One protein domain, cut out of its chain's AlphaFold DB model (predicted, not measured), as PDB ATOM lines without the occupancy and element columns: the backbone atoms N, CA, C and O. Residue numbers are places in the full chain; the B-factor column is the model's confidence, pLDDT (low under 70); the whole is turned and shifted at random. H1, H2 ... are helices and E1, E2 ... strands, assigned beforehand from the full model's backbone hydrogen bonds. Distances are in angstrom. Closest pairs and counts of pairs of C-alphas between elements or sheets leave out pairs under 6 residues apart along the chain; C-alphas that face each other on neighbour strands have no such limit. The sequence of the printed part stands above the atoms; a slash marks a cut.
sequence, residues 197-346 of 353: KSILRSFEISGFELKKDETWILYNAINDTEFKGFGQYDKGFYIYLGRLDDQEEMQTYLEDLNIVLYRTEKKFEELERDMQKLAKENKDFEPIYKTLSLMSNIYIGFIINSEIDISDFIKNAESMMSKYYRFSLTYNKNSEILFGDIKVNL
ATOM      1  N   LYS A 197     -45.459 -39.080 -27.196       84.94
ATOM      2  CA  LYS A 197     -46.908 -39.303 -27.181       84.94
ATOM      3  C   LYS A 197     -47.344 -40.265 -26.069       84.94
ATOM      4  O   LYS A 197     -48.391 -40.051 -25.462       84.94
ATOM      5  N   SER A 198     -46.563 -41.314 -25.807       84.88
ATOM      6  CA  SER A 198     -46.835 -42.260 -24.717       84.88
ATOM      7  C   SER A 198     -46.681 -41.598 -23.353       84.88
ATOM      8  O   SER A 198     -47.527 -41.803 -22.484       84.88
ATOM      9  N   ILE A 199     -45.653 -40.763 -23.185       90.38
ATOM     10  CA  ILE A 199     -45.433 -39.996 -21.954       90.38
ATOM     11  C   ILE A 199     -46.633 -39.082 -21.699       90.38
ATOM     12  O   ILE A 199     -47.269 -39.194 -20.654       90.38
ATOM     13  N   LEU A 200     -47.001 -38.242 -22.672       90.00
ATOM     14  CA  LEU A 200     -48.115 -37.298 -22.526       90.00
ATOM     15  C   LEU A 200     -49.417 -38.011 -22.142       90.00
ATOM     16  O   LEU A 200     -50.080 -37.617 -21.187       90.00
ATOM     17  N   ARG A 201     -49.730 -39.122 -22.817       88.31
ATOM     18  CA  ARG A 201     -50.919 -39.929 -22.521       88.31
ATOM     19  C   ARG A 201     -50.894 -40.541 -21.114       88.31
ATOM     20  O   ARG A 201     -51.943 -40.679 -20.490       88.31
ATOM     21  N   SER A 202     -49.716 -40.916 -20.622       91.12
ATOM     22  CA  SER A 202     -49.545 -41.461 -19.268       91.12
ATOM     23  C   SER A 202     -49.840 -40.424 -18.197       91.12
ATOM     24  O   SER A 202     -50.526 -40.725 -17.220       91.12
ATOM     25  N   PHE A 203     -49.394 -39.190 -18.419       94.69
ATOM     26  CA  PHE A 203     -49.713 -38.065 -17.551       94.69
ATOM     27  C   PHE A 203     -51.210 -37.728 -17.600       94.69
ATOM     28  O   PHE A 203     -51.847 -37.675 -16.552       94.69
ATOM     29  N   GLU A 204     -51.800 -37.610 -18.791       91.44
ATOM     30  CA  GLU A 204     -53.237 -37.331 -18.947       91.44
ATOM     31  C   GLU A 204     -54.115 -38.356 -18.218       91.44
ATOM     32  O   GLU A 204     -55.039 -37.993 -17.495       91.44
ATOM     33  N   ILE A 205     -53.802 -39.648 -18.346       90.12
ATOM     34  CA  ILE A 205     -54.585 -40.716 -17.705       90.12
ATOM     35  C   ILE A 205     -54.359 -40.771 -16.190       90.12
ATOM     36  O   ILE A 205     -55.242 -41.206 -15.456       90.12
ATOM     37  N   SER A 206     -53.233 -40.243 -15.712       92.94
ATOM     38  CA  SER A 206     -52.981 -40.030 -14.282       92.94
ATOM     39  C   SER A 206     -53.602 -38.722 -13.756       92.94
ATOM     40  O   SER A 206     -53.342 -38.328 -12.620       92.94
ATOM     41  N   GLY A 207     -54.420 -38.046 -14.573       92.75
ATOM     42  CA  GLY A 207     -55.169 -36.843 -14.211       92.75
ATOM     43  C   GLY A 207     -54.405 -35.533 -14.395       92.75
ATOM     44  O   GLY A 207     -54.863 -34.507 -13.904       92.75
ATOM     45  N   PHE A 208     -53.245 -35.535 -15.054       95.94
ATOM     46  CA  PHE A 208     -52.480 -34.314 -15.301       95.94
ATOM     47  C   PHE A 208     -52.951 -33.601 -16.566       95.94
ATOM     48  O   PHE A 208     -53.068 -34.202 -17.631       95.94
ATOM     49  N   GLU A 209     -53.125 -32.287 -16.480       95.25
ATOM     50  CA  GLU A 209     -53.431 -31.452 -17.636       95.25
ATOM     51  C   GLU A 209     -52.167 -30.804 -18.190       95.25
ATOM     52  O   GLU A 209     -51.513 -30.008 -17.512       95.25
ATOM     53  N   LEU A 210     -51.860 -31.090 -19.450       94.06
ATOM     54  CA  LEU A 210     -50.758 -30.469 -20.175       94.06
ATOM     55  C   LEU A 210     -51.021 -28.971 -20.399       94.06
ATOM     56  O   LEU A 210     -52.091 -28.582 -20.869       94.06
ATOM     57  N   LYS A 211     -50.036 -28.122 -20.089       90.06
ATOM     58  CA  LYS A 211     -50.127 -26.664 -20.235       90.06
ATOM     59  C   LYS A 211     -49.164 -26.201 -21.325       90.06
ATOM     60  O   LYS A 211     -47.951 -26.294 -21.172       90.06
ATOM     61  N   LYS A 212     -49.723 -25.762 -22.455       79.62
ATOM     62  CA  LYS A 212     -48.978 -25.461 -23.692       79.62
ATOM     63  C   LYS A 212     -49.195 -24.058 -24.241       79.62
ATOM     64  O   LYS A 212     -48.539 -23.696 -25.209       79.62
ATOM     65  N   ASP A 213     -50.126 -23.304 -23.676       87.94
ATOM     66  CA  ASP A 213     -50.516 -22.005 -24.204       87.94
ATOM     67  C   ASP A 213     -50.155 -20.866 -23.249       87.94
ATOM     68  O   ASP A 213     -49.895 -21.058 -22.058       87.94
ATOM     69  N   GLU A 214     -50.178 -19.658 -23.801       90.38
ATOM     70  CA  GLU A 214     -49.924 -18.403 -23.091       90.38
ATOM     71  C   GLU A 214     -50.958 -18.115 -21.991       90.38
ATOM     72  O   GLU A 214     -50.765 -17.201 -21.190       90.38
ATOM     73  N   THR A 215     -52.056 -18.880 -21.925       89.88
ATOM     74  CA  THR A 215     -53.071 -18.715 -20.877       89.88
ATOM     75  C   THR A 215     -52.614 -19.307 -19.547       89.88
ATOM     76  O   THR A 215     -53.124 -18.926 -18.490       89.88
ATOM     77  N   TRP A 216     -51.622 -20.202 -19.564       94.38
ATOM     78  CA  TRP A 216     -51.038 -20.722 -18.340       94.38
ATOM     79  C   TRP A 216     -50.090 -19.709 -17.697       94.38
ATOM     80  O   TRP A 216     -49.141 -19.221 -18.307       94.38
ATOM     81  N   ILE A 217     -50.303 -19.440 -16.408       94.50
ATOM     82  CA  ILE A 217     -49.583 -18.403 -15.653       94.50
ATOM     83  C   ILE A 217     -48.058 -18.592 -15.609       94.50
ATOM     84  O   ILE A 217     -47.323 -17.620 -15.426       94.50
ATOM     85  N   LEU A 218     -47.591 -19.828 -15.801       95.62
ATOM     86  CA  LEU A 218     -46.179 -20.208 -15.809       95.62
ATOM     87  C   LEU A 218     -45.638 -20.519 -17.210       95.62
ATOM     88  O   LEU A 218     -44.518 -21.002 -17.322       95.62
ATOM     89  N   TYR A 219     -46.379 -20.203 -18.276       95.06
ATOM     90  CA  TYR A 219     -45.932 -20.424 -19.652       95.06
ATOM     91  C   TYR A 219     -44.553 -19.800 -19.921       95.06
ATOM     92  O   TYR A 219     -43.624 -20.490 -20.330       95.06
ATOM     93  N   ASN A 220     -44.371 -18.525 -19.566       94.50
ATOM     94  CA  ASN A 220     -43.102 -17.806 -19.748       94.50
ATOM     95  C   ASN A 220     -41.952 -18.324 -18.863       94.50
ATOM     96  O   ASN A 220     -40.806 -17.900 -19.027       94.50
ATOM     97  N   ALA A 221     -42.241 -19.186 -17.884       95.56
ATOM     98  CA  ALA A 221     -41.194 -19.800 -17.078       95.56
ATOM     99  C   ALA A 221     -40.452 -20.900 -17.851       95.56
ATOM    100  O   ALA A 221     -39.290 -21.128 -17.535       95.56
ATOM    101  N   ILE A 222     -41.097 -21.534 -18.843       96.00
ATOM    102  CA  ILE A 222     -40.564 -22.715 -19.546       96.00
ATOM    103  C   ILE A 222     -40.613 -22.645 -21.080       96.00
ATOM    104  O   ILE A 222     -40.164 -23.576 -21.738       96.00
ATOM    105  N   ASN A 223     -41.202 -21.603 -21.669       94.06
ATOM    106  CA  ASN A 223     -41.488 -21.535 -23.108       94.06
ATOM    107  C   ASN A 223     -40.253 -21.594 -24.028       94.06
ATOM    108  O   ASN A 223     -40.401 -21.912 -25.205       94.06
ATOM    109  N   ASP A 224     -39.074 -21.267 -23.513       93.69
ATOM    110  CA  ASP A 224     -37.775 -21.327 -24.190       93.69
ATOM    111  C   ASP A 224     -36.836 -22.377 -23.571       93.69
ATOM    112  O   ASP A 224     -35.625 -22.285 -23.743       93.69
ATOM    113  N   THR A 225     -37.395 -23.354 -22.850       96.25
ATOM    114  CA  THR A 225     -36.659 -24.445 -22.189       96.25
ATOM    115  C   THR A 225     -37.140 -25.804 -22.690       96.25
ATOM    116  O   THR A 225     -38.232 -25.914 -23.251       96.25
ATOM    117  N   GLU A 226     -36.391 -26.863 -22.392       95.19
ATOM    118  CA  GLU A 226     -36.777 -28.245 -22.711       95.19
ATOM    119  C   GLU A 226     -37.849 -28.828 -21.760       95.19
ATOM    120  O   GLU A 226     -38.327 -29.955 -21.933       95.19
ATOM    121  N   PHE A 227     -38.284 -28.072 -20.743       97.00
ATOM    122  CA  PHE A 227     -39.315 -28.523 -19.808       97.00
ATOM    123  C   PHE A 227     -40.727 -28.457 -20.390       97.00
ATOM    124  O   PHE A 227     -41.111 -27.535 -21.108       97.00
ATOM    125  N   LYS A 228     -41.568 -29.406 -19.967       96.69
ATOM    126  CA  LYS A 228     -43.019 -29.389 -20.209       96.69
ATOM    127  C   LYS A 228     -43.785 -29.134 -18.925       96.69
ATOM    128  O   LYS A 228     -43.473 -29.701 -17.882       96.69
ATOM    129  N   GLY A 229     -44.814 -28.299 -19.017       96.62
ATOM    130  CA  GLY A 229     -45.656 -27.922 -17.889       96.62
ATOM    131  C   GLY A 229     -46.912 -28.773 -17.776       96.62
ATOM    132  O   GLY A 229     -47.626 -28.965 -18.762       96.62
ATOM    133  N   PHE A 230     -47.228 -29.227 -16.565       97.38
ATOM    134  CA  PHE A 230     -48.502 -29.872 -16.250       97.38
ATOM    135  C   PHE A 230     -49.124 -29.275 -14.990       97.38
ATOM    136  O   PHE A 230     -48.423 -28.824 -14.084       97.38
ATOM    137  N   GLY A 231     -50.454 -29.298 -14.914       96.19
ATOM    138  CA  GLY A 231     -51.198 -28.994 -13.694       96.19
ATOM    139  C   GLY A 231     -51.990 -30.189 -13.196       96.19
ATOM    140  O   GLY A 231     -52.580 -30.913 -13.995       96.19
ATOM    141  N   GLN A 232     -52.014 -30.363 -11.876       96.44
ATOM    142  CA  GLN A 232     -52.914 -31.277 -11.191       96.44
ATOM    143  C   GLN A 232     -53.788 -30.486 -10.221       96.44
ATOM    144  O   GLN A 232     -53.423 -30.244  -9.069       96.44
ATOM    145  N   TYR A 233     -54.937 -30.038 -10.716       93.88
ATOM    146  CA  TYR A 233     -55.797 -29.092 -10.008       93.88
ATOM    147  C   TYR A 233     -56.514 -29.729  -8.818       93.88
ATOM    148  O   TYR A 233     -56.671 -29.070  -7.793       93.88
ATOM    149  N   ASP A 234     -56.843 -31.019  -8.906       94.00
ATOM    150  CA  ASP A 234     -57.530 -31.746  -7.832       94.00
ATOM    151  C   ASP A 234     -56.647 -31.923  -6.591       94.00
ATOM    152  O   ASP A 234     -57.137 -31.935  -5.462       94.00
ATOM    153  N   LYS A 235     -55.330 -32.052  -6.793       95.81
ATOM    154  CA  LYS A 235     -54.339 -32.177  -5.710       95.81
ATOM    155  C   LYS A 235     -53.585 -30.882  -5.417       95.81
ATOM    156  O   LYS A 235     -52.805 -30.842  -4.470       95.81
ATOM    157  N   GLY A 236     -53.822 -29.831  -6.197       95.62
ATOM    158  CA  GLY A 236     -53.320 -28.495  -5.904       95.62
ATOM    159  C   GLY A 236     -51.826 -28.288  -6.178       95.62
ATOM    160  O   GLY A 236     -51.178 -27.623  -5.375       95.62
ATOM    161  N   PHE A 237     -51.269 -28.825  -7.270       97.31
ATOM    162  CA  PHE A 237     -49.850 -28.613  -7.601       97.31
ATOM    163  C   PHE A 237     -49.549 -28.532  -9.108       97.31
ATOM    164  O   PHE A 237     -50.337 -28.976  -9.949       97.31
ATOM    165  N   TYR A 238     -48.374 -27.988  -9.445       97.94
ATOM    166  CA  TYR A 238     -47.812 -27.987 -10.804       97.94
ATOM    167  C   TYR A 238     -46.634 -28.959 -10.952       97.94
ATOM    168  O   TYR A 238     -45.989 -29.338  -9.974       97.94
ATOM    169  N   ILE A 239     -46.346 -29.354 -12.194       98.12
ATOM    170  CA  ILE A 239     -45.175 -30.154 -12.563       98.12
ATOM    171  C   ILE A 239     -44.429 -29.468 -13.706       98.12
ATOM    172  O   ILE A 239     -45.042 -29.055 -14.692       98.12
ATOM    173  N   TYR A 240     -43.103 -29.449 -13.603       98.31
ATOM    174  CA  TYR A 240     -42.197 -29.305 -14.734       98.31
ATOM    175  C   TYR A 240     -41.546 -30.655 -15.026       98.31
ATOM    176  O   TYR A 240     -40.956 -31.258 -14.134       98.31
ATOM    177  N   LEU A 241     -41.685 -31.149 -16.254       98.00
ATOM    178  CA  LEU A 241     -41.183 -32.452 -16.676       98.00
ATOM    179  C   LEU A 241     -40.062 -32.280 -17.703       98.00
ATOM    180  O   LEU A 241     -40.320 -31.771 -18.794       98.00
ATOM    181  N   GLY A 242     -38.858 -32.722 -17.355       97.19
ATOM    182  CA  GLY A 242     -37.726 -32.865 -18.268       97.19
ATOM    183  C   GLY A 242     -37.537 -34.317 -18.713       97.19
ATOM    184  O   GLY A 242     -37.999 -35.254 -18.050       97.19
ATOM    185  N   ARG A 243     -36.855 -34.514 -19.839       95.25
ATOM    186  CA  ARG A 243     -36.548 -35.833 -20.400       95.25
ATOM    187  C   ARG A 243     -35.070 -35.915 -20.775       95.25
ATOM    188  O   ARG A 243     -34.645 -35.211 -21.673       95.25
ATOM    189  N   LEU A 244     -34.336 -36.794 -20.105       93.81
ATOM    190  CA  LEU A 244     -32.921 -37.058 -20.348       93.81
ATOM    191  C   LEU A 244     -32.777 -38.376 -21.109       93.81
ATOM    192  O   LEU A 244     -32.891 -39.457 -20.515       93.81
ATOM    193  N   ASP A 245     -32.559 -38.273 -22.417       87.81
ATOM    194  CA  ASP A 245     -32.344 -39.434 -23.282       87.81
ATOM    195  C   ASP A 245     -30.853 -39.794 -23.394       87.81
ATOM    196  O   ASP A 245     -30.530 -40.980 -23.552       87.81
ATOM    197  N   ASP A 246     -29.961 -38.810 -23.221       89.06
ATOM    198  CA  ASP A 246     -28.508 -38.990 -23.186       89.06
ATOM    199  C   ASP A 246     -27.791 -38.138 -22.112       89.06
ATOM    200  O   ASP A 246     -28.388 -37.349 -21.378       89.06
ATOM    201  N   GLN A 247     -26.483 -38.370 -21.960       91.19
ATOM    202  CA  GLN A 247     -25.650 -37.699 -20.958       91.19
ATOM    203  C   GLN A 247     -25.226 -36.279 -21.379       91.19
ATOM    204  O   GLN A 247     -24.908 -35.459 -20.517       91.19
ATOM    205  N   GLU A 248     -25.210 -35.974 -22.678       91.94
ATOM    206  CA  GLU A 248     -24.819 -34.662 -23.205       91.94
ATOM    207  C   GLU A 248     -25.900 -33.607 -22.904       91.94
ATOM    208  O   GLU A 248     -25.578 -32.451 -22.623       91.94
ATOM    209  N   GLU A 249     -27.168 -34.020 -22.835       93.06
ATOM    210  CA  GLU A 249     -28.319 -33.180 -22.473       93.06
ATOM    211  C   GLU A 249     -28.318 -32.698 -21.009       93.06
ATOM    212  O   GLU A 249     -28.983 -31.714 -20.674       93.06
ATOM    213  N   MET A 250     -27.576 -33.357 -20.111       95.81
ATOM    214  CA  MET A 250     -27.621 -33.070 -18.668       95.81
ATOM    215  C   MET A 250     -27.307 -31.618 -18.327       95.81
ATOM    216  O   MET A 250     -27.967 -31.026 -17.472       95.81
ATOM    217  N   GLN A 251     -26.287 -31.051 -18.972       96.50
ATOM    218  CA  GLN A 251     -25.858 -29.686 -18.694       96.50
ATOM    219  C   GLN A 251     -26.928 -28.681 -19.132       96.50
ATOM    220  O   GLN A 251     -27.258 -27.779 -18.362       96.50
ATOM    221  N   THR A 252     -27.532 -28.894 -20.305       96.56
ATOM    222  CA  THR A 252     -28.654 -28.093 -20.811       96.56
ATOM    223  C   THR A 252     -29.822 -28.108 -19.828       96.56
ATOM    224  O   THR A 252     -30.306 -27.054 -19.430       96.56
ATOM    225  N   TYR A 253     -30.221 -29.285 -19.332       97.69
ATOM    226  CA  TYR A 253     -31.315 -29.378 -18.362       97.69
ATOM    227  C   TYR A 253     -31.005 -28.730 -17.010       97.69
ATOM    228  O   TYR A 253     -31.922 -28.227 -16.365       97.69
ATOM    229  N   LEU A 254     -29.748 -28.730 -16.554       98.06
ATOM    230  CA  LEU A 254     -29.361 -28.014 -15.331       98.06
ATOM    231  C   LEU A 254     -29.416 -26.492 -15.519       98.06
ATOM    232  O   LEU A 254     -29.833 -25.772 -14.608       98.06
ATOM    233  N   GLU A 255     -29.014 -25.998 -16.690       97.50
ATOM    234  CA  GLU A 255     -29.114 -24.580 -17.049       97.50
ATOM    235  C   GLU A 255     -30.576 -24.140 -17.144       97.50
ATOM    236  O   GLU A 255     -30.973 -23.181 -16.469       97.50
ATOM    237  N   ASP A 256     -31.391 -24.902 -17.874       98.12
ATOM    238  CA  ASP A 256     -32.830 -24.694 -17.981       98.12
ATOM    239  C   ASP A 256     -33.500 -24.757 -16.612       98.12
ATOM    240  O   ASP A 256     -34.269 -23.864 -16.265       98.12
ATOM    241  N   LEU A 257     -33.169 -25.747 -15.776       98.19
ATOM    242  CA  LEU A 257     -33.736 -25.871 -14.433       98.19
ATOM    243  C   LEU A 257     -33.494 -24.600 -13.617       98.19
ATOM    244  O   LEU A 257     -34.418 -24.077 -12.997       98.19
ATOM    245  N   ASN A 258     -32.276 -24.060 -13.636       98.00
ATOM    246  CA  ASN A 258     -31.965 -22.829 -12.917       98.00
ATOM    247  C   ASN A 258     -32.805 -21.636 -13.424       98.00
ATOM    248  O   ASN A 258     -33.296 -20.837 -12.620       98.00
ATOM    249  N   ILE A 259     -33.021 -21.541 -14.742       97.75
ATOM    250  CA  ILE A 259     -33.888 -20.530 -15.361       97.75
ATOM    251  C   ILE A 259     -35.345 -20.712 -14.912       97.75
ATOM    252  O   ILE A 259     -35.969 -19.741 -14.469       97.75
ATOM    253  N   VAL A 260     -35.872 -21.939 -14.974       98.19
ATOM    254  CA  VAL A 260     -37.247 -22.279 -14.580       98.19
ATOM    255  C   VAL A 260     -37.489 -21.933 -13.115       98.19
ATOM    256  O   VAL A 260     -38.470 -21.251 -12.807       98.19
ATOM    257  N   LEU A 261     -36.586 -22.330 -12.212       98.31
ATOM    258  CA  LEU A 261     -36.689 -22.032 -10.779       98.31
ATOM    259  C   LEU A 261     -36.747 -20.519 -10.535       98.31
ATOM    260  O   LEU A 261     -37.673 -20.028  -9.888       98.31
ATOM    261  N   TYR A 262     -35.809 -19.762 -11.115       98.19
ATOM    262  CA  TYR A 262     -35.759 -18.308 -10.964       98.19
ATOM    263  C   TYR A 262     -37.022 -17.612 -11.493       98.19
ATOM    264  O   TYR A 262     -37.612 -16.777 -10.804       98.19
ATOM    265  N   ARG A 263     -37.460 -17.945 -12.715       98.19
ATOM    266  CA  ARG A 263     -38.635 -17.311 -13.340       98.19
ATOM    267  C   ARG A 263     -39.923 -17.638 -12.587       98.19
ATOM    268  O   ARG A 263     -40.768 -16.758 -12.422       98.19
ATOM    269  N   THR A 264     -40.052 -18.869 -12.103       98.19
ATOM    270  CA  THR A 264     -41.211 -19.321 -11.321       98.19
ATOM    271  C   THR A 264     -41.309 -18.586  -9.988       98.19
ATOM    272  O   THR A 264     -42.382 -18.094  -9.643       98.19
ATOM    273  N   GLU A 265     -40.198 -18.449  -9.264       98.06
ATOM    274  CA  GLU A 265     -40.161 -17.725  -7.985       98.06
ATOM    275  C   GLU A 265     -40.446 -16.240  -8.165       98.06
ATOM    276  O   GLU A 265     -41.292 -15.677  -7.473       98.06
ATOM    277  N   LYS A 266     -39.836 -15.613  -9.175       98.12
ATOM    278  CA  LYS A 266     -40.143 -14.223  -9.517       98.12
ATOM    279  C   LYS A 266     -41.637 -14.040  -9.804       98.12
ATOM    280  O   LYS A 266     -42.238 -13.068  -9.343       98.12
ATOM    281  N   LYS A 267     -42.249 -14.978 -10.535       98.06
ATOM    282  CA  LYS A 267     -43.685 -14.936 -10.824       98.06
ATOM    283  C   LYS A 267     -44.533 -15.114  -9.563       98.06
ATOM    284  O   LYS A 267     -45.552 -14.439  -9.426       98.06
ATOM    285  N   PHE A 268     -44.114 -15.982  -8.646       97.75
ATOM    286  CA  PHE A 268     -44.767 -16.164  -7.351       97.75
ATOM    287  C   PHE A 268     -44.761 -14.863  -6.535       97.75
ATOM    288  O   PHE A 268     -45.819 -14.406  -6.112       97.75
ATOM    289  N   GLU A 269     -43.600 -14.215  -6.392       98.00
ATOM    290  CA  GLU A 269     -43.467 -12.941  -5.672       98.00
ATOM    291  C   GLU A 269     -44.318 -11.817  -6.284       98.00
ATOM    292  O   GLU A 269     -44.879 -10.984  -5.569       98.00
ATOM    293  N   GLU A 270     -44.407 -11.755  -7.617       98.19
ATOM    294  CA  GLU A 270     -45.292 -10.819  -8.318       98.19
ATOM    295  C   GLU A 270     -46.756 -11.038  -7.927       98.19
ATOM    296  O   GLU A 270     -47.429 -10.088  -7.526       98.19
ATOM    297  N   LEU A 271     -47.224 -12.289  -7.968       97.88
ATOM    298  CA  LEU A 271     -48.594 -12.647  -7.601       97.88
ATOM    299  C   LEU A 271     -48.889 -12.383  -6.117       97.88
ATOM    300  O   LEU A 271     -49.974 -11.905  -5.790       97.88
ATOM    301  N   GLU A 272     -47.938 -12.627  -5.212       97.88
ATOM    302  CA  GLU A 272     -48.100 -12.290  -3.794       97.88
ATOM    303  C   GLU A 272     -48.247 -10.781  -3.571       97.88
ATOM    304  O   GLU A 272     -49.116 -10.348  -2.809       97.88
ATOM    305  N   ARG A 273     -47.436  -9.960  -4.254       98.31
ATOM    306  CA  ARG A 273     -47.553  -8.494  -4.188       98.31
ATOM    307  C   ARG A 273     -48.906  -8.018  -4.711       98.31
ATOM    308  O   ARG A 273     -49.535  -7.167  -4.075       98.31
ATOM    309  N   ASP A 274     -49.364  -8.577  -5.828       97.81
ATOM    310  CA  ASP A 274     -50.664  -8.249  -6.413       97.81
ATOM    311  C   ASP A 274     -51.814  -8.649  -5.479       97.81
ATOM    312  O   ASP A 274     -52.713  -7.843  -5.230       97.81
ATOM    313  N   MET A 275     -51.747  -9.838  -4.873       97.56
ATOM    314  CA  MET A 275     -52.715 -10.291  -3.870       97.56
ATOM    315  C   MET A 275     -52.767  -9.339  -2.667       97.56
ATOM    316  O   MET A 275     -53.847  -8.902  -2.270       97.56
ATOM    317  N   GLN A 276     -51.612  -8.962  -2.106       97.62
ATOM    318  CA  GLN A 276     -51.543  -8.022  -0.981       97.62
ATOM    319  C   GLN A 276     -52.112  -6.645  -1.341       97.62
ATOM    320  O   GLN A 276     -52.743  -5.994  -0.503       97.62
ATOM    321  N   LYS A 277     -51.890  -6.180  -2.574       97.94
ATOM    322  CA  LYS A 277     -52.441  -4.917  -3.070       97.94
ATOM    323  C   LYS A 277     -53.964  -4.983  -3.190       97.94
ATOM    324  O   LYS A 277     -54.640  -4.101  -2.667       97.94
ATOM    325  N   LEU A 278     -54.507  -6.033  -3.808       97.31
ATOM    326  CA  LEU A 278     -55.956  -6.226  -3.933       97.31
ATOM    327  C   LEU A 278     -56.637  -6.361  -2.567       97.31
ATOM    328  O   LEU A 278     -57.682  -5.749  -2.349       97.31
ATOM    329  N   ALA A 279     -56.010  -7.077  -1.629       96.06
ATOM    330  CA  ALA A 279     -56.500  -7.206  -0.260       96.06
ATOM    331  C   ALA A 279     -56.586  -5.843   0.452       96.06
ATOM    332  O   ALA A 279     -57.596  -5.545   1.084       96.06
ATOM    333  N   LYS A 280     -55.577  -4.971   0.300       97.44
ATOM    334  CA  LYS A 280     -55.614  -3.590   0.833       97.44
ATOM    335  C   LYS A 280     -56.714  -2.738   0.196       97.44
ATOM    336  O   LYS A 280     -57.251  -1.846   0.844       97.44
ATOM    337  N   GLU A 281     -57.035  -3.003  -1.066       97.81
ATOM    338  CA  GLU A 281     -58.081  -2.312  -1.821       97.81
ATOM    339  C   GLU A 281     -59.488  -2.912  -1.597       97.81
ATOM    340  O   GLU A 281     -60.441  -2.434  -2.211       97.81
ATOM    341  N   ASN A 282     -59.643  -3.931  -0.732       96.31
ATOM    342  CA  ASN A 282     -60.883  -4.705  -0.541       96.31
ATOM    343  C   ASN A 282     -61.477  -5.243  -1.859       96.31
ATOM    344  O   ASN A 282     -62.697  -5.309  -2.026       96.31
ATOM    345  N   LYS A 283     -60.616  -5.597  -2.816       97.00
ATOM    346  CA  LYS A 283     -61.007  -6.226  -4.083       97.00
ATOM    347  C   LYS A 283     -60.947  -7.743  -3.965       97.00
ATOM    348  O   LYS A 283     -60.203  -8.274  -3.146       97.00
ATOM    349  N   ASP A 284     -61.704  -8.430  -4.815       96.19
ATOM    350  CA  ASP A 284     -61.625  -9.884  -4.931       96.19
ATOM    351  C   ASP A 284     -60.223 -10.309  -5.403       96.19
ATOM    352  O   ASP A 284     -59.738  -9.853  -6.441       96.19
ATOM    353  N   PHE A 285     -59.566 -11.155  -4.609       96.38
ATOM    354  CA  PHE A 285     -58.238 -11.712  -4.877       96.38
ATOM    355  C   PHE A 285     -58.251 -13.246  -4.937       96.38
ATOM    356  O   PHE A 285     -57.192 -13.862  -5.087       96.38
ATOM    357  N   GLU A 286     -59.431 -13.872  -4.867       96.75
ATOM    358  CA  GLU A 286     -59.600 -15.327  -4.883       96.75
ATOM    359  C   GLU A 286     -58.920 -16.010  -6.091       96.75
ATOM    360  O   GLU A 286     -58.270 -17.043  -5.903       96.75
ATOM    361  N   PRO A 287     -58.954 -15.455  -7.325       95.75
ATOM    362  CA  PRO A 287     -58.254 -16.064  -8.461       95.75
ATOM    363  C   PRO A 287     -56.730 -16.137  -8.275       95.75
ATOM    364  O   PRO A 287     -56.094 -17.125  -8.658       95.75
ATOM    365  N   ILE A 288     -56.137 -15.105  -7.665       96.56
ATOM    366  CA  ILE A 288     -54.696 -15.066  -7.391       96.56
ATOM    367  C   ILE A 288     -54.361 -16.050  -6.275       96.56
ATOM    368  O   ILE A 288     -53.411 -16.817  -6.412       96.56
ATOM    369  N   TYR A 289     -55.170 -16.087  -5.214       96.81
ATOM    370  CA  TYR A 289     -54.987 -17.022  -4.108       96.81
ATOM    371  C   TYR A 289     -54.993 -18.483  -4.579       96.81
ATOM    372  O   TYR A 289     -54.075 -19.235  -4.252       96.81
ATOM    373  N   LYS A 290     -55.954 -18.878  -5.427       95.69
ATOM    374  CA  LYS A 290     -55.992 -20.228  -6.022       95.69
ATOM    375  C   LYS A 290     -54.731 -20.552  -6.818       95.69
ATOM    376  O   LYS A 290     -54.206 -21.660  -6.727       95.69
ATOM    377  N   THR A 291     -54.224 -19.580  -7.569       95.75
ATOM    378  CA  THR A 291     -52.993 -19.740  -8.351       95.75
ATOM    379  C   THR A 291     -51.773 -19.905  -7.444       95.75
ATOM    380  O   THR A 291     -50.993 -20.835  -7.626       95.75
ATOM    381  N   LEU A 292     -51.636 -19.057  -6.421       97.19
ATOM    382  CA  LEU A 292     -50.574 -19.162  -5.417       97.19
ATOM    383  C   LEU A 292     -50.640 -20.493  -4.659       97.19
ATOM    384  O   LEU A 292     -49.600 -21.086  -4.384       97.19
ATOM    385  N   SER A 293     -51.845 -20.999  -4.384       95.81
ATOM    386  CA  SER A 293     -52.040 -22.319  -3.784       95.81
ATOM    387  C   SER A 293     -51.500 -23.434  -4.682       95.81
ATOM    388  O   SER A 293     -50.794 -24.303  -4.184       95.81
ATOM    389  N   LEU A 294     -51.757 -23.398  -5.995       94.56
ATOM    390  CA  LEU A 294     -51.191 -24.366  -6.951       94.56
ATOM    391  C   LEU A 294     -49.661 -24.262  -7.052       94.56
ATOM    392  O   LEU A 294     -48.982 -25.261  -7.261       94.56
ATOM    393  N   MET A 295     -49.111 -23.057  -6.887       97.25
ATOM    394  CA  MET A 295     -47.665 -22.802  -6.898       97.25
ATOM    395  C   MET A 295     -46.976 -23.067  -5.554       97.25
ATOM    396  O   MET A 295     -45.755 -22.933  -5.453       97.25
ATOM    397  N   SER A 296     -47.727 -23.407  -4.504       96.69
ATOM    398  CA  SER A 296     -47.151 -23.705  -3.188       96.69
ATOM    399  C   SER A 296     -46.352 -25.009  -3.185       96.69
ATOM    400  O   SER A 296     -45.413 -25.137  -2.406       96.69
ATOM    401  N   ASN A 297     -46.691 -25.927  -4.096       96.69
ATOM    402  CA  ASN A 297     -45.993 -27.181  -4.330       96.69
ATOM    403  C   ASN A 297     -45.783 -27.358  -5.835       96.69
ATOM    404  O   ASN A 297     -46.743 -27.402  -6.605       96.69
ATOM    405  N   ILE A 298     -44.529 -27.467  -6.260       98.31
ATOM    406  CA  ILE A 298     -44.164 -27.690  -7.657       98.31
ATOM    407  C   ILE A 298     -43.201 -28.867  -7.719       98.31
ATOM    408  O   ILE A 298     -42.157 -28.867  -7.072       98.31
ATOM    409  N   TYR A 299     -43.527 -29.874  -8.518       98.56
ATOM    410  CA  TYR A 299     -42.611 -30.983  -8.743       98.56
ATOM    411  C   TYR A 299     -41.747 -30.732  -9.973       98.56
ATOM    412  O   TYR A 299     -42.251 -30.370 -11.035       98.56
ATOM    413  N   ILE A 300     -40.452 -30.987  -9.840       98.50
ATOM    414  CA  ILE A 300     -39.522 -31.114 -10.956       98.50
ATOM    415  C   ILE A 300     -39.348 -32.610 -11.206       98.50
ATOM    416  O   ILE A 300     -38.750 -33.313 -10.395       98.50
ATOM    417  N   GLY A 301     -39.943 -33.108 -12.284       98.06
ATOM    418  CA  GLY A 301     -39.863 -34.502 -12.699       98.06
ATOM    419  C   GLY A 301     -38.851 -34.697 -13.819       98.06
ATOM    420  O   GLY A 301     -38.855 -33.928 -14.775       98.06
ATOM    421  N   PHE A 302     -38.052 -35.760 -13.756       97.62
ATOM    422  CA  PHE A 302     -37.220 -36.193 -14.881       97.62
ATOM    423  C   PHE A 302     -37.567 -37.612 -15.330       97.62
ATOM    424  O   PHE A 302     -37.650 -38.536 -14.518       97.62
ATOM    425  N   ILE A 303     -37.751 -37.786 -16.639       95.56
ATOM    426  CA  ILE A 303     -37.767 -39.100 -17.286       95.56
ATOM    427  C   ILE A 303     -36.363 -39.355 -17.808       95.56
ATOM    428  O   ILE A 303     -35.899 -38.661 -18.702       95.56
ATOM    429  N   ILE A 304     -35.701 -40.337 -17.225       93.62
ATOM    430  CA  ILE A 304     -34.289 -40.625 -17.393       93.62
ATOM    431  C   ILE A 304     -34.157 -42.018 -17.998       93.62
ATOM    432  O   ILE A 304     -34.779 -42.982 -17.529       93.62
ATOM    433  N   ASN A 305     -33.333 -42.123 -19.037       87.38
ATOM    434  CA  ASN A 305     -32.905 -43.403 -19.576       87.38
ATOM    435  C   ASN A 305     -32.060 -44.167 -18.535       87.38
ATOM    436  O   ASN A 305     -31.087 -43.645 -17.998       87.38
ATOM    437  N   SER A 306     -32.424 -45.422 -18.252       85.31
ATOM    438  CA  SER A 306     -31.802 -46.245 -17.203       85.31
ATOM    439  C   SER A 306     -30.315 -46.536 -17.413       85.31
ATOM    440  O   SER A 306     -29.657 -47.004 -16.488       85.31
ATOM    441  N   GLU A 307     -29.799 -46.315 -18.621       86.06
ATOM    442  CA  GLU A 307     -28.388 -46.519 -18.959       86.06
ATOM    443  C   GLU A 307     -27.488 -45.345 -18.536       86.06
ATOM    444  O   GLU A 307     -26.265 -45.475 -18.567       86.06
ATOM    445  N   ILE A 308     -28.069 -44.213 -18.128       88.19
ATOM    446  CA  ILE A 308     -27.327 -43.000 -17.789       88.19
ATOM    447  C   ILE A 308     -27.014 -42.956 -16.286       88.19
ATOM    448  O   ILE A 308     -27.906 -43.106 -15.448       88.19
ATOM    449  N   ASP A 309     -25.753 -42.686 -15.927       92.69
ATOM    450  CA  ASP A 309     -25.385 -42.356 -14.546       92.69
ATOM    451  C   ASP A 309     -25.790 -40.916 -14.215       92.69
ATOM    452  O   ASP A 309     -25.217 -39.953 -14.717       92.69
ATOM    453  N   ILE A 310     -26.789 -40.784 -13.349       95.31
ATOM    454  CA  ILE A 310     -27.407 -39.505 -12.983       95.31
ATOM    455  C   ILE A 310     -26.979 -38.982 -11.616       95.31
ATOM    456  O   ILE A 310     -27.558 -38.014 -11.126       95.31
ATOM    457  N   SER A 311     -26.003 -39.616 -10.967       96.06
ATOM    458  CA  SER A 311     -25.658 -39.319  -9.571       96.06
ATOM    459  C   SER A 311     -25.280 -37.847  -9.370       96.06
ATOM    460  O   SER A 311     -25.821 -37.170  -8.491       96.06
ATOM    461  N   ASP A 312     -24.407 -37.324 -10.234       96.44
ATOM    462  CA  ASP A 312     -23.983 -35.923 -10.189       96.44
ATOM    463  C   ASP A 312     -25.094 -34.965 -10.637       96.44
ATOM    464  O   ASP A 312     -25.275 -33.902 -10.039       96.44
ATOM    465  N   PHE A 313     -25.882 -35.360 -11.641       97.19
ATOM    466  CA  PHE A 313     -27.022 -34.582 -12.121       97.19
ATOM    467  C   PHE A 313     -28.050 -34.341 -11.006       97.19
ATOM    468  O   PHE A 313     -28.402 -33.194 -10.730       97.19
ATOM    469  N   ILE A 314     -28.476 -35.403 -10.312       97.75
ATOM    470  CA  ILE A 314     -29.448 -35.319  -9.215       97.75
ATOM    471  C   ILE A 314     -28.905 -34.455  -8.078       97.75
ATOM    472  O   ILE A 314     -29.599 -33.553  -7.616       97.75
ATOM    473  N   LYS A 315     -27.643 -34.652  -7.681       98.12
ATOM    474  CA  LYS A 315     -27.006 -33.846  -6.632       98.12
ATOM    475  C   LYS A 315     -26.990 -32.352  -6.976       98.12
ATOM    476  O   LYS A 315     -27.249 -31.512  -6.111       98.12
ATOM    477  N   ASN A 316     -26.690 -32.011  -8.228       97.94
ATOM    478  CA  ASN A 316     -26.681 -30.624  -8.686       97.94
ATOM    479  C   ASN A 316     -28.098 -30.034  -8.715       97.94
ATOM    480  O   ASN A 316     -28.300 -28.931  -8.201       97.94
ATOM    481  N   ALA A 317     -29.080 -30.777  -9.233       97.88
ATOM    482  CA  ALA A 317     -30.482 -30.364  -9.246       97.88
ATOM    483  C   ALA A 317     -31.020 -30.125  -7.821       97.88
ATOM    484  O   ALA A 317     -31.585 -29.066  -7.541       97.88
ATOM    485  N   GLU A 318     -30.765 -31.045  -6.886       98.00
ATOM    486  CA  GLU A 318     -31.122 -30.893  -5.469       98.00
ATOM    487  C   GLU A 318     -30.454 -29.662  -4.844       98.00
ATOM    488  O   GLU A 318     -31.107 -28.875  -4.155       98.00
ATOM    489  N   SER A 319     -29.164 -29.442  -5.122       98.06
ATOM    490  CA  SER A 319     -28.451 -28.263  -4.627       98.06
ATOM    491  C   SER A 319     -29.053 -26.958  -5.153       98.06
ATOM    492  O   SER A 319     -29.131 -25.990  -4.393       98.06
ATOM    493  N   MET A 320     -29.475 -26.901  -6.420       97.81
ATOM    494  CA  MET A 320     -30.142 -25.727  -6.993       97.81
ATOM    495  C   MET A 320     -31.502 -25.479  -6.331       97.81
ATOM    496  O   MET A 320     -31.807 -24.346  -5.952       97.81
ATOM    497  N   MET A 321     -32.282 -26.544  -6.144       97.38
ATOM    498  CA  MET A 321     -33.629 -26.497  -5.579       97.38
ATOM    499  C   MET A 321     -33.649 -26.212  -4.076       97.38
ATOM    500  O   MET A 321     -34.595 -25.598  -3.600       97.38
ATOM    501  N   SER A 322     -32.596 -26.566  -3.334       96.69
ATOM    502  CA  SER A 322     -32.506 -26.374  -1.873       96.69
ATOM    503  C   SER A 322     -32.710 -24.929  -1.392       96.69
ATOM    504  O   SER A 322     -33.018 -24.695  -0.224       96.69
ATOM    505  N   LYS A 323     -32.558 -23.949  -2.291       95.69
ATOM    506  CA  LYS A 323     -32.796 -22.522  -2.027       95.69
ATOM    507  C   LYS A 323     -34.282 -22.167  -1.931       95.69
ATOM    508  O   LYS A 323     -34.615 -21.079  -1.469       95.69
ATOM    509  N   TYR A 324     -35.158 -23.064  -2.371       96.44
ATOM    510  CA  TYR A 324     -36.569 -22.810  -2.602       96.44
ATOM    511  C   TYR A 324     -37.409 -23.922  -1.968       96.44
ATOM    512  O   TYR A 324     -37.295 -25.092  -2.316       96.44
ATOM    513  N   TYR A 325     -38.290 -23.564  -1.037       95.75
ATOM    514  CA  TYR A 325     -39.048 -24.548  -0.254       95.75
ATOM    515  C   TYR A 325     -40.187 -25.225  -1.031       95.75
ATOM    516  O   TYR A 325     -40.689 -26.258  -0.597       95.75
ATOM    517  N   ARG A 326     -40.631 -24.636  -2.148       96.81
ATOM    518  CA  ARG A 326     -41.816 -25.093  -2.892       96.81
ATOM    519  C   ARG A 326     -41.530 -26.198  -3.901       96.81
ATOM    520  O   ARG A 326     -42.473 -26.791  -4.419       96.81
ATOM    521  N   PHE A 327     -40.261 -26.446  -4.228       98.31
ATOM    522  CA  PHE A 327     -39.909 -27.406  -5.267       98.31
ATOM    523  C   PHE A 327     -39.530 -28.762  -4.683       98.31
ATOM    524  O   PHE A 327     -38.770 -28.855  -3.723       98.31
ATOM    525  N   SER A 328     -40.028 -29.826  -5.306       98.19
ATOM    526  CA  SER A 328     -39.691 -31.210  -4.971       98.19
ATOM    527  C   SER A 328     -39.162 -31.933  -6.202       98.19
ATOM    528  O   SER A 328     -39.789 -31.892  -7.257       98.19
ATOM    529  N   LEU A 329     -38.004 -32.584  -6.082       98.06
ATOM    530  CA  LEU A 329     -37.393 -33.330  -7.181       98.06
ATOM    531  C   LEU A 329     -37.924 -34.766  -7.194       98.06
ATOM    532  O   LEU A 329     -38.016 -35.414  -6.152       98.06
ATOM    533  N   THR A 330     -38.241 -35.278  -8.376       98.06
ATOM    534  CA  THR A 330     -38.615 -36.676  -8.591       98.06
ATOM    535  C   THR A 330     -38.109 -37.149  -9.948       98.06
ATOM    536  O   THR A 330     -37.854 -36.359 -10.855       98.06
ATOM    537  N   TYR A 331     -37.927 -38.453 -10.094       96.94
ATOM    538  CA  TYR A 331     -37.481 -39.063 -11.338       96.94
ATOM    539  C   TYR A 331     -38.021 -40.485 -11.444       96.94
ATOM    540  O   TYR A 331     -38.398 -41.100 -10.440       96.94
ATOM    541  N   ASN A 332     -38.101 -41.002 -12.667       95.12
ATOM    542  CA  ASN A 332     -38.639 -42.334 -12.897       95.12
ATOM    543  C   ASN A 332     -37.730 -43.435 -12.318       95.12
ATOM    544  O   ASN A 332     -36.511 -43.423 -12.466       95.12
ATOM    545  N   LYS A 333     -38.352 -44.446 -11.713       91.94
ATOM    546  CA  LYS A 333     -37.740 -45.718 -11.318       91.94
ATOM    547  C   LYS A 333     -38.610 -46.841 -11.861       91.94
ATOM    548  O   LYS A 333     -39.816 -46.825 -11.655       91.94
ATOM    549  N   ASN A 334     -38.016 -47.813 -12.554       85.94
ATOM    550  CA  ASN A 334     -38.745 -48.951 -13.135       85.94
ATOM    551  C   ASN A 334     -39.955 -48.530 -13.999       85.94
ATOM    552  O   ASN A 334     -41.036 -49.091 -13.858       85.94
ATOM    553  N   SER A 335     -39.773 -47.530 -14.869       88.06
ATOM    554  CA  SER A 335     -40.834 -46.962 -15.725       88.06
ATOM    555  C   SER A 335     -41.945 -46.208 -14.986       88.06
ATOM    556  O   SER A 335     -42.966 -45.890 -15.586       88.06
ATOM    557  N   GLU A 336     -41.768 -45.880 -13.710       94.00
ATOM    558  CA  GLU A 336     -42.786 -45.205 -12.904       94.00
ATOM    559  C   GLU A 336     -42.212 -43.944 -12.269       94.00
ATOM    560  O   GLU A 336     -41.093 -43.962 -11.768       94.00
ATOM    561  N   ILE A 337     -42.974 -42.852 -12.255       96.94
ATOM    562  CA  ILE A 337     -42.594 -41.600 -11.588       96.94
ATOM    563  C   ILE A 337     -43.691 -41.184 -10.602       96.94
ATOM    564  O   ILE A 337     -44.882 -41.369 -10.864       96.94
ATOM    565  N   LEU A 338     -43.280 -40.676  -9.439       97.56
ATOM    566  CA  LEU A 338     -44.174 -40.331  -8.331       97.56
ATOM    567  C   LEU A 338     -44.226 -38.817  -8.127       97.56
ATOM    568  O   LEU A 338     -43.183 -38.175  -8.002       97.56
ATOM    569  N   PHE A 339     -45.439 -38.278  -8.028       97.56
ATOM    570  CA  PHE A 339     -45.729 -36.878  -7.727       97.56
ATOM    571  C   PHE A 339     -46.701 -36.819  -6.547       97.56
ATOM    572  O   PHE A 339     -47.915 -36.952  -6.715       97.56
ATOM    573  N   GLY A 340     -46.166 -36.681  -5.333       95.25
ATOM    574  CA  GLY A 340     -46.953 -36.814  -4.108       95.25
ATOM    575  C   GLY A 340     -47.512 -38.231  -3.963       95.25
ATOM    576  O   GLY A 340     -46.751 -39.195  -3.899       95.25
ATOM    577  N   ASP A 341     -48.838 -38.356  -3.924       95.88
ATOM    578  CA  ASP A 341     -49.561 -39.632  -3.888       95.88
ATOM    579  C   ASP A 341     -49.948 -40.163  -5.281       95.88
ATOM    580  O   ASP A 341     -50.492 -41.263  -5.388       95.88
ATOM    581  N   ILE A 342     -49.660 -39.415  -6.353       97.00
ATOM    582  CA  ILE A 342     -49.975 -39.823  -7.723       97.00
ATOM    583  C   ILE A 342     -48.793 -40.559  -8.341       97.00
ATOM    584  O   ILE A 342     -47.659 -40.074  -8.367       97.00
ATOM    585  N   LYS A 343     -49.093 -41.726  -8.907       96.75
ATOM    586  CA  LYS A 343     -48.149 -42.577  -9.618       96.75
ATOM    587  C   LYS A 343     -48.441 -42.565 -11.111       96.75
ATOM    588  O   LYS A 343     -49.538 -42.928 -11.520       96.75
ATOM    589  N   VAL A 344     -47.443 -42.202 -11.910       95.31
ATOM    590  CA  VAL A 344     -47.520 -42.226 -13.374       95.31
ATOM    591  C   VAL A 344     -46.710 -43.407 -13.890       95.31
ATOM    592  O   VAL A 344     -45.496 -43.457 -13.701       95.31
ATOM    593  N   ASN A 345     -47.379 -44.354 -14.548       92.75
ATOM    594  CA  ASN A 345     -46.726 -45.460 -15.245       92.75
ATOM    595  C   ASN A 345     -46.447 -45.056 -16.700       92.75
ATOM    596  O   ASN A 345     -47.378 -44.769 -17.448       92.75
ATOM    597  N   LEU A 346     -45.173 -45.028 -17.086       89.62
ATOM    598  CA  LEU A 346     -44.709 -44.646 -18.420       89.62
ATOM    599  C   LEU A 346     -44.774 -45.818 -19.419       89.62
ATOM    600  O   LEU A 346     -44.772 -45.595 -20.632       89.62
TER     601      LEU A 346
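Overview. This is residues 197 to 346 of the 353 residues of an uncharacterized protein of Candidatus Argoarchaeum ethanivorans (UniProt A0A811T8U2). A strongly twisted sheet of five strands, E1 to E5, has the long helix H3 and the shorter H5 packed along one face, while the small hairpin of E6 and E7 and the helix H1 cover part of the other. H3 runs on well past the sheet and H4 folds back from its far end, which makes a helical arm; the short H2 packs on H3. The 150 printed residues, mixed in class, run H1 E1 H2 E2 E3 H3 H4 E4 H5 E5 E6 E7; the large sheet is mixed, in the order E1 E2 E3 E4 E5, and the small one antiparallel. The whole is compact, with a radius of gyration of the C-alphas of 16.0 A, yet elongated, spanning 56 by 30 by 25 A.

Arrangement. H1, residues 197 to 205, leads to E1, residues 209 to 211, and H2, residues 219 to 222. E2, residues 228 to 232, is antiparallel to E1, with N 209 and O 231 2.9 A apart. H1 lies over E2 at a height over the sheet of 8.9 A. E3, residues 237 to 244, forms a hairpin with E2, with N 230 and O 239 2.9 A apart. The hub H3, residues 249 to 280, touches H2, closest at the C-alphas of Ala 221 and Arg 263, 5.2 A, with residues 259 to 264 alone. H4, residues 286 to 294, forms a helical hairpin with H3, closest at the C-alphas of Met 275 and Ile 288, 6.3 A. E4, residues 298 to 304, is parallel to E3, with N 301 and O 240 2.8 A apart. H3 lies over E3 and E4 at a height of 9.5 A, on the face opposite to H1. H5, residues 311 to 321, touches H3 at a shallow tilt of 18 degrees, the same way, closest at the C-alphas of Leu 254 and Ala 317, 6.6 A. E5, residues 327 to 331, is parallel to E4, with N 300 and O 328 2.8 A apart. E3, H3 H4, E4 and E4, H5, E5 are strand-helix-strand units, parallel neighbour strands joined through helices, with right-handed crossovers. E6, residues 336 to 339, and E7, residues 342 to 345, form a hairpin, with N 339 and O 342 2.9 A apart; their sheet and the large one make a sandwich, two sheets face to face, the parts that face each other being 10.1 A apart centre to centre. In H1, H3, H4 and H5 every O i to N i+4 pair is within hydrogen-bond range; H2 is too short for one.

Along the chain. H1 begins at C-alpha 197, (-46.908, -39.303, -27.181). H3 measures 46.5 A and ends at C-alpha 280, (-55.614, -3.590, 0.833). E3 measures 22.8 A, E4 19.0 A and H5 15.6 A. E7 ends at C-alpha 345, (-46.726, -45.460, -15.245).

Size, cuts and confidence. The two C-alphas farthest apart, of Asn 282 and Glu 307, are 56.1 A apart. The printed part has no cut and no long link. Its mean pLDDT is 95.2, and no printed residue is under 70.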